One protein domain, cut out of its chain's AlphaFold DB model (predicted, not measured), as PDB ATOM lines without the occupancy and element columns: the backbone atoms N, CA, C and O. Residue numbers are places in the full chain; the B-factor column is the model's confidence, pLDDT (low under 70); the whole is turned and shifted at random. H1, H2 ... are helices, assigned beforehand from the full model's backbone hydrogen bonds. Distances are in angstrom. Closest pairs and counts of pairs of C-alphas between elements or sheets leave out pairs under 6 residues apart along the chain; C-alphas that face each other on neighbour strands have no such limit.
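What this domain is: This is residues 2 to 90 of the 193 residues of an uncharacterized protein of Actinomadura physcomitrii (UniProt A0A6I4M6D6). Two long helices, H4 and H5, make a hairpin that opens as a V, and the short helix H3 sits across its open mouth, touching both arms. From H3 the chain leads away through residues 23 to 30 to the small helix H2 and then to H1, a helix that packs on no other part; residues 2 to 11 and 13 to 19 stand free. The printed part has 89 residues, with five named helices in the order H1, H2, H3, H4, H5 and no named strand; the class is all helix. The whole is loose, with a radius of gyration of the C-alphas of 15.9 A, and flat, spanning 50 by 38 by 14 A.

How they stand to each other: The longest helix, H5, residues 69 to 89, touches H4, residues 45 to 62, at a shallow tilt of 32 degrees, opposite ways; the two form a helical hairpin. H5 touches H4 with residues 69 to 77 alone, and H4 touches H5 with residues 59 to 62 alone; the closest C-alphas of the two are those of Leu 62 and Ala 73, 5.3 A apart. H3, residues 31 to 37, touches residues 45 to 52 of H4 alone and is about perpendicular to it at 86 degrees, with the C-alphas of Leu 36 and Ala 48 closest at 5.3 A. H3 also touches H5, through residues 84 to 88 of H5 alone, about perpendicular at 77 degrees; the closest C-alphas are those of Phe 35 and Ala 84, 6.1 A apart. The helix packing is mostly crossed, but only just: 1 of these 3 touching pairs is at a shallow tilt. H2, residues 19 to 22, is apart from H3, H4 and H5. H1, residues 2 to 16, is apart from the same three helices and meets H2 only through their link. In H1, H3, H4 and H5 every O i to N i+4 pair is within hydrogen-bond range; H2 is too short for such a pair, and its 1 O i to N i+3 pair is within range.

Where its parts are: H5 measures 29.9 A from first to last C-alpha and ends at C-alpha 89, (208.262, 108.854, 121.716). H4 measures 25.5 A and begins at C-alpha 45, (201.804, 120.511, 104.240). H3 measures 10.1 A and H2 4.9 A. H1 measures 21.0 A from C-alpha 2, at (212.679, 128.219, 92.098), to C-alpha 16.

The domain as a whole: The two C-alphas farthest apart are those of Thr 22 and Arg 67, 50.2 A. The printed part has no cut. The link from H1 to H2 is tight, the other three are short, and no link is long. The mean pLDDT of the printed part is 85.9; residue 2 and residues 20 to 28 are under 70.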
ATOM      1  N   ALA A   2     214.144 128.082  92.142       62.66
ATOM      2  CA  ALA A   2     212.679 128.219  92.098       62.66
ATOM      3  C   ALA A   2     211.971 127.284  91.087       62.66
ATOM      4  O   ALA A   2     210.995 126.636  91.454       62.66
ATOM      5  N   CYS A   3     212.497 127.126  89.862       73.69
ATOM      6  CA  CYS A   3     211.899 126.222  88.863       73.69
ATOM      7  C   CYS A   3     211.913 124.748  89.281       73.69
ATOM      8  O   CYS A   3     210.960 124.032  88.999       73.69
ATOM      9  N   ALA A   4     212.962 124.295  89.977       74.69
ATOM     10  CA  ALA A   4     213.050 122.911  90.435       74.69
ATOM     11  C   ALA A   4     211.982 122.620  91.499       74.69
ATOM     12  O   ALA A   4     211.275 121.628  91.403       74.69
ATOM     13  N   VAL A   5     211.798 123.533  92.459       75.50
ATOM     14  CA  VAL A   5     210.760 123.399  93.492       75.50
ATOM     15  C   VAL A   5     209.366 123.407  92.869       75.50
ATOM     16  O   VAL A   5     208.541 122.563  93.209       75.50
ATOM     17  N   GLN A   6     209.099 124.310  91.921       76.75
ATOM     18  CA  GLN A   6     207.798 124.350  91.252       76.75
ATOM     19  C   GLN A   6     207.528 123.103  90.406       76.75
ATOM     20  O   GLN A   6     206.416 122.578  90.459       76.75
ATOM     21  N   ALA A   7     208.534 122.587  89.695       81.56
ATOM     22  CA  ALA A   7     208.419 121.347  88.934       81.56
ATOM     23  C   ALA A   7     208.120 120.150  89.848       81.56
ATOM     24  O   ALA A   7     207.204 119.381  89.566       81.56
ATOM     25  N   THR A   8     208.812 120.033  90.984       77.69
ATOM     26  CA  THR A   8     208.552 118.971  91.963       77.69
ATOM     27  C   THR A   8     207.159 119.101  92.580       77.69
ATOM     28  O   THR A   8     206.441 118.110  92.672       77.69
ATOM     29  N   CYS A   9     206.720 120.312  92.942       76.62
ATOM     30  CA  CYS A   9     205.370 120.545  93.465       76.62
ATOM     31  C   CYS A   9     204.278 120.184  92.446       76.62
ATOM     32  O   CYS A   9     203.269 119.577  92.811       76.62
ATOM     33  N   ALA A  10     204.472 120.548  91.176       81.69
ATOM     34  CA  ALA A  10     203.558 120.193  90.096       81.69
ATOM     35  C   ALA A  10     203.524 118.674  89.879       81.69
ATOM     36  O   ALA A  10     202.444 118.092  89.807       81.69
ATOM     37  N   TRP A  11     204.690 118.023  89.869       84.81
ATOM     38  CA  TRP A  11     204.806 116.575  89.729       84.81
ATOM     39  C   TRP A  11     204.114 115.822  90.866       84.81
ATOM     40  O   TRP A  11     203.319 114.926  90.608       84.81
ATOM     41  N   VAL A  12     204.344 116.220  92.121       80.75
ATOM     42  CA  VAL A  12     203.687 115.613  93.288       80.75
ATOM     43  C   VAL A  12     202.173 115.786  93.208       80.75
ATOM     44  O   VAL A  12     201.447 114.828  93.452       80.75
ATOM     45  N   ARG A  13     201.675 116.967  92.817       80.12
ATOM     46  CA  ARG A  13     200.231 117.183  92.633       80.12
ATOM     47  C   ARG A  13     199.642 116.309  91.532       80.12
ATOM     48  O   ARG A  13     198.554 115.786  91.726       80.12
ATOM     49  N   LEU A  14     200.339 116.143  90.411       83.81
ATOM     50  CA  LEU A  14     199.872 115.315  89.296       83.81
ATOM     51  C   LEU A  14     199.922 113.820  89.630       83.81
ATOM     52  O   LEU A  14     198.966 113.101  89.362       83.81
ATOM     53  N   TYR A  15     201.014 113.360  90.243       83.19
ATOM     54  CA  TYR A  15     201.216 111.956  90.591       83.19
ATOM     55  C   TYR A  15     200.326 111.510  91.753       83.19
ATOM     56  O   TYR A  15     199.707 110.449  91.702       83.19
ATOM     57  N   ALA A  16     200.264 112.312  92.818       76.25
ATOM     58  CA  ALA A  16     199.481 111.971  93.994       76.25
ATOM     59  C   ALA A  16     197.996 112.326  93.818       76.25
ATOM     60  O   ALA A  16     197.154 111.631  94.380       76.25
ATOM     61  N   GLY A  17     197.662 113.345  93.015       80.19
ATOM     62  CA  GLY A  17     196.294 113.664  92.592       80.19
ATOM     63  C   GLY A  17     195.281 113.645  93.739       80.19
ATOM     64  O   GLY A  17     195.491 114.253  94.792       80.19
ATOM     65  N   ASP A  18     194.206 112.879  93.552       74.44
ATOM     66  CA  ASP A  18     193.146 112.691  94.548       74.44
ATOM     67  C   ASP A  18     193.573 111.868  95.770       74.44
ATOM     68  O   ASP A  18     192.913 111.938  96.812       74.44
ATOM     69  N   ARG A  19     194.697 111.134  95.717       71.25
ATOM     70  CA  ARG A  19     195.224 110.420  96.896       71.25
ATOM     71  C   ARG A  19     195.609 111.394  98.001       71.25
ATOM     72  O   ARG A  19     195.402 111.077  99.161       71.25
ATOM     73  N   LEU A  20     196.052 112.611  97.673       67.69
ATOM     74  CA  LEU A  20     196.307 113.646  98.688       67.69
ATOM     75  C   LEU A  20     195.048 114.052  99.470       67.69
ATOM     76  O   LEU A  20     195.171 114.606 100.556       67.69
ATOM     77  N   ARG A  21     193.851 113.807  98.921       64.69
ATOM     78  CA  ARG A  21     192.564 114.161  99.546       64.69
ATOM     79  C   ARG A  21     191.816 112.970 100.135       64.69
ATOM     80  O   ARG A  21     190.924 113.168 100.948       64.69
ATOM     81  N   THR A  22     192.150 111.757  99.703       67.44
ATOM     82  CA  THR A  22     191.432 110.522 100.062       67.44
ATOM     83  C   THR A  22     192.261 109.564 100.915       67.44
ATOM     84  O   THR A  22     191.704 108.626 101.481       67.44
ATOM     85  N   TYR A  23     193.573 109.785 101.036       66.12
ATOM     86  CA  TYR A  23     194.438 108.956 101.865       66.12
ATOM     87  C   TYR A  23     194.120 109.154 103.349       66.12
ATOM     88  O   TYR A  23     194.145 110.271 103.871       66.12
ATOM     89  N   THR A  24     193.823 108.053 104.036       62.84
ATOM     90  CA  THR A  24     193.639 108.042 105.485       62.84
ATOM     91  C   THR A  24     195.002 108.196 106.145       62.84
ATOM     92  O   THR A  24     195.794 107.262 106.181       62.84
ATOM     93  N   PHE A  25     195.284 109.402 106.629       65.88
ATOM     94  CA  PHE A  25     196.514 109.709 107.343       65.88
ATOM     95  C   PHE A  25     196.566 108.939 108.664       65.88
ATOM     96  O   PHE A  25     195.714 109.118 109.535       65.88
ATOM     97  N   ILE A  26     197.591 108.105 108.817       66.81
ATOM     98  CA  ILE A  26     197.986 107.562 110.110       66.81
ATOM     99  C   ILE A  26     199.158 108.425 110.578       66.81
ATOM    100  O   ILE A  26     200.116 108.612 109.836       66.81
ATOM    101  N   GLY A  27     199.111 108.956 111.804       64.94
ATOM    102  CA  GLY A  27     200.138 109.881 112.315       64.94
ATOM    103  C   GLY A  27     201.581 109.346 112.294       64.94
ATOM    104  O   GLY A  27     202.525 110.118 112.441       64.94
ATOM    105  N   PHE A  28     201.760 108.036 112.089       68.12
ATOM    106  CA  PHE A  28     203.057 107.380 111.916       68.12
ATOM    107  C   PHE A  28     203.634 107.476 110.497       68.12
ATOM    108  O   PHE A  28     204.825 107.234 110.335       68.12
ATOM    109  N   ASP A  29     202.837 107.832 109.490       77.25
ATOM    110  CA  ASP A  29     203.283 107.840 108.091       77.25
ATOM    111  C   ASP A  29     204.243 109.003 107.800       77.25
ATOM    112  O   ASP A  29     205.139 108.879 106.967       77.25
ATOM    113  N   PHE A  30     204.073 110.128 108.507       86.62
ATOM    114  CA  PHE A  30     204.877 111.342 108.343       86.62
ATOM    115  C   PHE A  30     205.222 111.954 109.716       86.62
ATOM    116  O   PHE A  30     204.638 112.967 110.138       86.62
ATOM    117  N   PRO A  31     206.143 111.325 110.467       87.00
ATOM    118  CA  PRO A  31     206.522 111.783 111.801       87.00
ATOM    119  C   PRO A  31     207.116 113.200 111.781       87.00
ATOM    120  O   PRO A  31     206.872 113.988 112.697       87.00
ATOM    121  N   GLU A  32     207.828 113.563 110.715       89.69
ATOM    122  CA  GLU A  32     208.443 114.878 110.537       89.69
ATOM    123  C   GLU A  32     207.390 115.967 110.361       89.69
ATOM    124  O   GLU A  32     207.485 117.014 110.999       89.69
ATOM    125  N   THR A  33     206.361 115.738 109.535       91.12
ATOM    126  CA  THR A  33     205.304 116.743 109.352       91.12
ATOM    127  C   THR A  33     204.539 116.947 110.646       91.12
ATOM    128  O   THR A  33     204.277 118.088 111.004       91.12
ATOM    129  N   SER A  34     204.252 115.863 111.370       89.88
ATOM    130  CA  SER A  34     203.559 115.922 112.658       89.88
ATOM    131  C   SER A  34     204.368 116.680 113.714       89.88
ATOM    132  O   SER A  34     203.812 117.457 114.485       89.88
ATOM    133  N   PHE A  35     205.691 116.483 113.745       93.06
ATOM    134  CA  PHE A  35     206.591 117.224 114.630       93.06
ATOM    135  C   PHE A  35     206.635 118.715 114.282       93.06
ATOM    136  O   PHE A  35     206.504 119.558 115.166       93.06
ATOM    137  N   LEU A  36     206.784 119.042 112.995       94.44
ATOM    138  CA  LEU A  36     206.903 120.423 112.525       94.44
ATOM    139  C   LEU A  36     205.624 121.248 112.713       94.44
ATOM    140  O   LEU A  36     205.700 122.471 112.804       94.44
ATOM    141  N   THR A  37     204.460 120.601 112.747       92.38
ATOM    142  CA  THR A  37     203.155 121.268 112.880       92.38
ATOM    143  C   THR A  37     202.565 121.137 114.281       92.38
ATOM    144  O   THR A  37     201.639 121.870 114.619       92.38
ATOM    145  N   GLY A  38     203.076 120.207 115.093       90.00
ATOM    146  CA  GLY A  38     202.516 119.858 116.397       90.00
ATOM    147  C   GLY A  38     201.198 119.076 116.329       90.00
ATOM    148  O   GLY A  38     200.602 118.818 117.373       90.00
ATOM    149  N   ASP A  39     200.746 118.679 115.136       86.50
ATOM    150  CA  ASP A  39     199.480 117.976 114.916       86.50
ATOM    151  C   ASP A  39     199.736 116.580 114.333       86.50
ATOM    152  O   ASP A  39     200.257 116.436 113.229       86.50
ATOM    153  N   ARG A  40     199.364 115.544 115.094       82.25
ATOM    154  CA  ARG A  40     199.514 114.127 114.717       82.25
ATOM    155  C   ARG A  40     198.265 113.538 114.059       82.25
ATOM    156  O   ARG A  40     198.258 112.346 113.761       82.25
ATOM    157  N   GLY A  41     197.200 114.325 113.898       78.62
ATOM    158  CA  GLY A  41     195.926 113.902 113.314       78.62
ATOM    159  C   GLY A  41     195.676 114.433 111.903       78.62
ATOM    160  O   GLY A  41     194.772 113.943 111.231       78.62
ATOM    161  N   ALA A  42     196.463 115.407 111.438       81.50
ATOM    162  CA  ALA A  42     196.272 116.022 110.132       81.50
ATOM    163  C   ALA A  42     197.588 116.366 109.425       81.50
ATOM    164  O   ALA A  42     198.610 116.681 110.036       81.50
ATOM    165  N   LEU A  43     197.532 116.358 108.093       84.06
ATOM    166  CA  LEU A  43     198.666 116.660 107.229       84.06
ATOM    167  C   LEU A  43     198.663 118.142 106.811       84.06
ATOM    168  O   LEU A  43     198.107 118.515 105.777       84.06
ATOM    169  N   HIS A  44     199.328 119.002 107.587       84.69
ATOM    170  CA  HIS A  44     199.438 120.441 107.283       84.69
ATOM    171  C   HIS A  44     200.670 120.762 106.427       84.69
ATOM    172  O   HIS A  44     201.633 121.364 106.902       84.69
ATOM    173  N   LEU A  45     200.649 120.379 105.146       85.69
ATOM    174  CA  LEU A  45     201.804 120.511 104.240       85.69
ATOM    175  C   LEU A  45     202.385 121.933 104.172       85.69
ATOM    176  O   LEU A  45     203.603 122.101 104.185       85.69
ATOM    177  N   THR A  46     201.531 122.960 104.118       85.81
ATOM    178  CA  THR A  46     201.979 124.360 104.054       85.81
ATOM    179  C   THR A  46     202.693 124.773 105.337       85.81
ATOM    180  O   THR A  46     203.792 125.316 105.274       85.81
ATOM    181  N   ALA A  47     202.102 124.477 106.500       89.81
ATOM    182  CA  ALA A  47     202.697 124.805 107.792       89.81
ATOM    183  C   ALA A  47     204.016 124.045 108.007       89.81
ATOM    184  O   ALA A  47     205.019 124.660 108.362       89.81
ATOM    185  N   ALA A  48     204.051 122.748 107.684       91.50
ATOM    186  CA  ALA A  48     205.265 121.937 107.746       91.50
ATOM    187  C   ALA A  48     206.373 122.491 106.834       91.50
ATOM    188  O   ALA A  48     207.523 122.597 107.251       91.50
ATOM    189  N   SER A  49     206.030 122.908 105.610       90.25
ATOM    190  CA  SER A  49     206.992 123.490 104.663       90.25
ATOM    191  C   SER A  49     207.569 124.813 105.168       90.25
ATOM    192  O   SER A  49     208.774 125.040 105.061       90.25
ATOM    193  N   LEU A  50     206.728 125.679 105.744       94.75
ATOM    194  CA  LEU A  50     207.170 126.945 106.336       94.75
ATOM    195  C   LEU A  50     208.071 126.712 107.555       94.75
ATOM    196  O   LEU A  50     209.108 127.363 107.671       94.75
ATOM    197  N   ALA A  51     207.726 125.756 108.420       95.69
ATOM    198  CA  ALA A  51     208.545 125.388 109.572       95.69
ATOM    199  C   ALA A  51     209.911 124.823 109.145       95.69
ATOM    200  O   ALA A  51     210.946 125.254 109.654       95.69
ATOM    201  N   ALA A  52     209.933 123.922 108.156       93.62
ATOM    202  CA  ALA A  52     211.168 123.373 107.600       93.62
ATOM    203  C   ALA A  52     212.054 124.460 106.970       93.62
ATOM    204  O   ALA A  52     213.265 124.481 107.195       93.62
ATOM    205  N   LEU A  53     211.458 125.398 106.222       95.25
ATOM    206  CA  LEU A  53     212.184 126.532 105.650       95.25
ATOM    207  C   LEU A  53     212.752 127.443 106.746       95.25
ATOM    208  O   LEU A  53     213.899 127.872 106.647       95.25
ATOM    209  N   GLY A  54     211.980 127.698 107.804       95.62
ATOM    210  CA  GLY A  54     212.430 128.453 108.972       95.62
ATOM    211  C   GLY A  54     213.640 127.810 109.652       95.62
ATOM    212  O   GLY A  54     214.634 128.495 109.896       95.62
ATOM    213  N   LEU A  55     213.602 126.493 109.883       95.62
ATOM    214  CA  LEU A  55     214.733 125.737 110.433       95.62
ATOM    215  C   LEU A  55     215.960 125.801 109.519       95.62
ATOM    216  O   LEU A  55     217.061 126.064 109.999       95.62
ATOM    217  N   LEU A  56     215.780 125.620 108.208       95.00
ATOM    218  CA  LEU A  56     216.871 125.712 107.238       95.00
ATOM    219  C   LEU A  56     217.529 127.098 107.265       95.00
ATOM    220  O   LEU A  56     218.751 127.195 107.372       95.00
ATOM    221  N   CYS A  57     216.733 128.167 107.207       96.06
ATOM    222  CA  CYS A  57     217.229 129.537 107.318       96.06
ATOM    223  C   CYS A  57     217.961 129.761 108.649       96.06
ATOM    224  O   CYS A  57     219.049 130.336 108.655       96.06
ATOM    225  N   GLY A  58     217.414 129.254 109.758       95.19
ATOM    226  CA  GLY A  58     218.052 129.293 111.073       95.19
ATOM    227  C   GLY A  58     219.428 128.626 111.068       95.19
ATOM    228  O   GLY A  58     220.411 129.252 111.458       95.19
ATOM    229  N   PHE A  59     219.538 127.402 110.547       95.56
ATOM    230  CA  PHE A  59     220.820 126.695 110.456       95.56
ATOM    231  C   PHE A  59     221.828 127.388 109.544       95.56
ATOM    232  O   PHE A  59     223.011 127.440 109.877       95.56
ATOM    233  N   LEU A  60     221.376 127.971 108.429       94.56
ATOM    234  CA  LEU A  60     222.244 128.762 107.560       94.56
ATOM    235  C   LEU A  60     222.809 129.981 108.294       94.56
ATOM    236  O   LEU A  60     223.995 130.259 108.144       94.56
ATOM    237  N   VAL A  61     222.002 130.672 109.106       94.69
ATOM    238  CA  VAL A  61     222.453 131.808 109.928       94.69
ATOM    239  C   VAL A  61     223.417 131.349 111.024       94.69
ATOM    240  O   VAL A  61     224.489 131.936 111.168       94.69
ATOM    241  N   LEU A  62     223.099 130.270 111.747       91.88
ATOM    242  CA  LEU A  62     223.981 129.700 112.776       91.88
ATOM    243  C   LEU A  62     225.335 129.273 112.193       91.88
ATOM    244  O   LEU A  62     226.378 129.506 112.802       91.88
ATOM    245  N   GLY A  63     225.340 128.741 110.969       92.88
ATOM    246  CA  GLY A  63     226.556 128.391 110.238       92.88
ATOM    247  C   GLY A  63     227.467 129.582 109.913       92.88
ATOM    248  O   GLY A  63     228.635 129.376 109.593       92.88
ATOM    249  N   ARG A  64     226.975 130.827 110.011       93.50
ATOM    250  CA  ARG A  64     227.764 132.053 109.787       93.50
ATOM    251  C   ARG A  64     228.407 132.615 111.053       93.50
ATOM    252  O   ARG A  64     229.104 133.622 110.959       93.50
ATOM    253  N   VAL A  65     228.214 131.990 112.219       92.00
ATOM    254  CA  VAL A  65     228.844 132.452 113.464       92.00
ATOM    255  C   VAL A  65     230.374 132.335 113.351       92.00
ATOM    256  O   VAL A  65     230.890 131.238 113.100       92.00
ATOM    257  N   PRO A  66     231.134 133.430 113.549       88.62
ATOM    258  CA  PRO A  66     232.589 133.401 113.450       88.62
ATOM    259  C   PRO A  66     233.202 132.406 114.439       88.62
ATOM    260  O   PRO A  66     232.805 132.355 115.600       88.62
ATOM    261  N   ARG A  67     234.197 131.634 113.987       86.81
ATOM    262  CA  ARG A  67     234.975 130.651 114.775       86.81
ATOM    263  C   ARG A  67     234.206 129.442 115.334       86.81
ATOM    264  O   ARG A  67     234.857 128.471 115.695       86.81
ATOM    265  N   ALA A  68     232.871 129.459 115.371       90.88
ATOM    266  CA  ALA A  68     232.068 128.382 115.964       90.88
ATOM    267  C   ALA A  68     230.862 127.925 115.120       90.88
ATOM    268  O   ALA A  68     230.159 127.009 115.535       90.88
ATOM    269  N   GLY A  69     230.609 128.512 113.944       90.62
ATOM    270  CA  GLY A  69     229.368 128.297 113.185       90.62
ATOM    271  C   GLY A  69     229.028 126.838 112.886       90.62
ATOM    272  O   GLY A  69     227.881 126.436 113.057       90.62
ATOM    273  N   ALA A  70     230.020 126.014 112.535       91.69
ATOM    274  CA  ALA A  70     229.805 124.583 112.318       91.69
ATOM    275  C   ALA A  70     229.367 123.855 113.603       91.69
ATOM    276  O   ALA A  70     228.411 123.084 113.576       91.69
ATOM    277  N   ALA A  71     230.020 124.137 114.736       94.31
ATOM    278  CA  ALA A  71     229.673 123.539 116.022       94.31
ATOM    279  C   ALA A  71     228.289 124.001 116.502       94.31
ATOM    280  O   ALA A  71     227.483 123.184 116.932       94.31
ATOM    281  N   VAL A  72     227.974 125.293 116.363       94.50
ATOM    282  CA  VAL A  72     226.665 125.850 116.738       94.50
ATOM    283  C   VAL A  72     225.547 125.259 115.875       94.50
ATOM    284  O   VAL A  72     224.517 124.851 116.410       94.50
ATOM    285  N   ALA A  73     225.747 125.157 114.558       93.31
ATOM    286  CA  ALA A  73     224.780 124.530 113.660       93.31
ATOM    287  C   ALA A  73     224.586 123.037 113.977       93.31
ATOM    288  O   ALA A  73     223.449 122.570 114.019       93.31
ATOM    289  N   ALA A  74     225.668 122.304 114.267       94.25
ATOM    290  CA  ALA A  74     225.598 120.900 114.669       94.25
ATOM    291  C   ALA A  74     224.841 120.714 115.995       94.25
ATOM    292  O   ALA A  74     223.966 119.855 116.082       94.25
ATOM    293  N   CYS A  75     225.110 121.553 117.000       96.25
ATOM    294  CA  CYS A  75     224.372 121.552 118.264       96.25
ATOM    295  C   CYS A  75     222.884 121.851 118.055       96.25
ATOM    296  O   CYS A  75     222.036 121.177 118.634       96.25
ATOM    297  N   GLY A  76     222.555 122.824 117.201       95.62
ATOM    298  CA  GLY A  76     221.169 123.125 116.856       95.62
ATOM    299  C   GLY A  76     220.477 121.936 116.184       95.62
ATOM    300  O   GLY A  76     219.370 121.573 116.573       95.62
ATOM    301  N   LEU A  77     221.141 121.286 115.224       95.62
ATOM    302  CA  LEU A  77     220.606 120.106 114.547       95.62
ATOM    303  C   LEU A  77     220.386 118.952 115.532       95.62
ATOM    304  O   LEU A  77     219.340 118.303 115.491       95.62
ATOM    305  N   ALA A  78     221.336 118.718 116.439       97.06
ATOM    306  CA  ALA A  78     221.206 117.716 117.492       97.06
ATOM    307  C   ALA A  78     220.018 118.022 118.418       97.06
ATOM    308  O   ALA A  78     219.223 117.128 118.706       97.06
ATOM    309  N   ALA A  79     219.839 119.283 118.819       97.44
ATOM    310  CA  ALA A  79     218.710 119.712 119.642       97.44
ATOM    311  C   ALA A  79     217.361 119.533 118.924       97.44
ATOM    312  O   ALA A  79     216.412 119.038 119.528       97.44
ATOM    313  N   THR A  80     217.269 119.865 117.631       96.25
ATOM    314  CA  THR A  80     216.054 119.638 116.829       96.25
ATOM    315  C   THR A  80     215.724 118.152 116.712       96.25
ATOM    316  O   THR A  80     214.569 117.775 116.891       96.25
ATOM    317  N   ASN A  81     216.722 117.298 116.471       95.44
ATOM    318  CA  ASN A  81     216.517 115.848 116.428       95.44
ATOM    319  C   ASN A  81     216.082 115.298 117.790       95.44
ATOM    320  O   ASN A  81     215.167 114.483 117.856       95.44
ATOM    321  N   LEU A  82     216.680 115.775 118.884       96.50
ATOM    322  CA  LEU A  82     216.265 115.388 120.230       96.50
ATOM    323  C   LEU A  82     214.820 115.816 120.516       96.50
ATOM    324  O   LEU A  82     214.042 115.020 121.039       96.50
ATOM    325  N   ALA A  83     214.434 117.033 120.130       95.19
ATOM    326  CA  ALA A  83     213.058 117.508 120.256       95.19
ATOM    327  C   ALA A  83     212.083 116.650 119.434       95.19
ATOM    328  O   ALA A  83     211.018 116.290 119.937       95.19
ATOM    329  N   ALA A  84     212.463 116.262 118.212       92.19
ATOM    330  CA  ALA A  84     211.679 115.354 117.383       92.19
ATOM    331  C   ALA A  84     211.527 113.975 118.044       92.19
ATOM    332  O   ALA A  84     210.415 113.466 118.145       92.19
ATOM    333  N   LEU A  85     212.606 113.397 118.582       91.62
ATOM    334  CA  LEU A  85     212.552 112.128 119.314       91.62
ATOM    335  C   LEU A  85     211.627 112.216 120.534       91.62
ATOM    336  O   LEU A  85     210.766 111.357 120.715       91.62
ATOM    337  N   VAL A  86     211.751 113.270 121.345       91.94
ATOM    338  CA  VAL A  86     210.871 113.491 122.503       91.94
ATOM    339  C   VAL A  86     209.416 113.652 122.062       91.94
ATOM    340  O   VAL A  86     208.522 113.100 122.700       91.94
ATOM    341  N   PHE A  87     209.153 114.347 120.957       89.38
ATOM    342  CA  PHE A  87     207.805 114.482 120.413       89.38
ATOM    343  C   PHE A  87     207.237 113.142 119.925       89.38
ATOM    344  O   PHE A  87     206.073 112.842 120.193       89.38
ATOM    345  N   LEU A  88     208.028 112.329 119.225       85.25
ATOM    346  CA  LEU A  88     207.578 111.061 118.646       85.25
ATOM    347  C   LEU A  88     207.376 109.976 119.706       85.25
ATOM    348  O   LEU A  88     206.374 109.260 119.682       85.25
ATOM    349  N   PHE A  89     208.291 109.879 120.670       84.75
ATOM    350  CA  PHE A  89     208.262 108.854 121.716       84.75
ATOM    351  C   PHE A  89     207.606 109.319 123.021       84.75
ATOM    352  O   PHE A  89     207.363 108.501 123.917       84.75
ATOM    353  N   GLY A  90     207.267 110.603 123.133       83.62
ATOM    354  CA  GLY A  90     206.573 111.183 124.277       83.62
ATOM    355  C   GLY A  90     205.176 110.602 124.500       83.62
ATOM    356  O   GLY A  90     204.559 110.003 123.613       83.62
TER     357      GLY A  90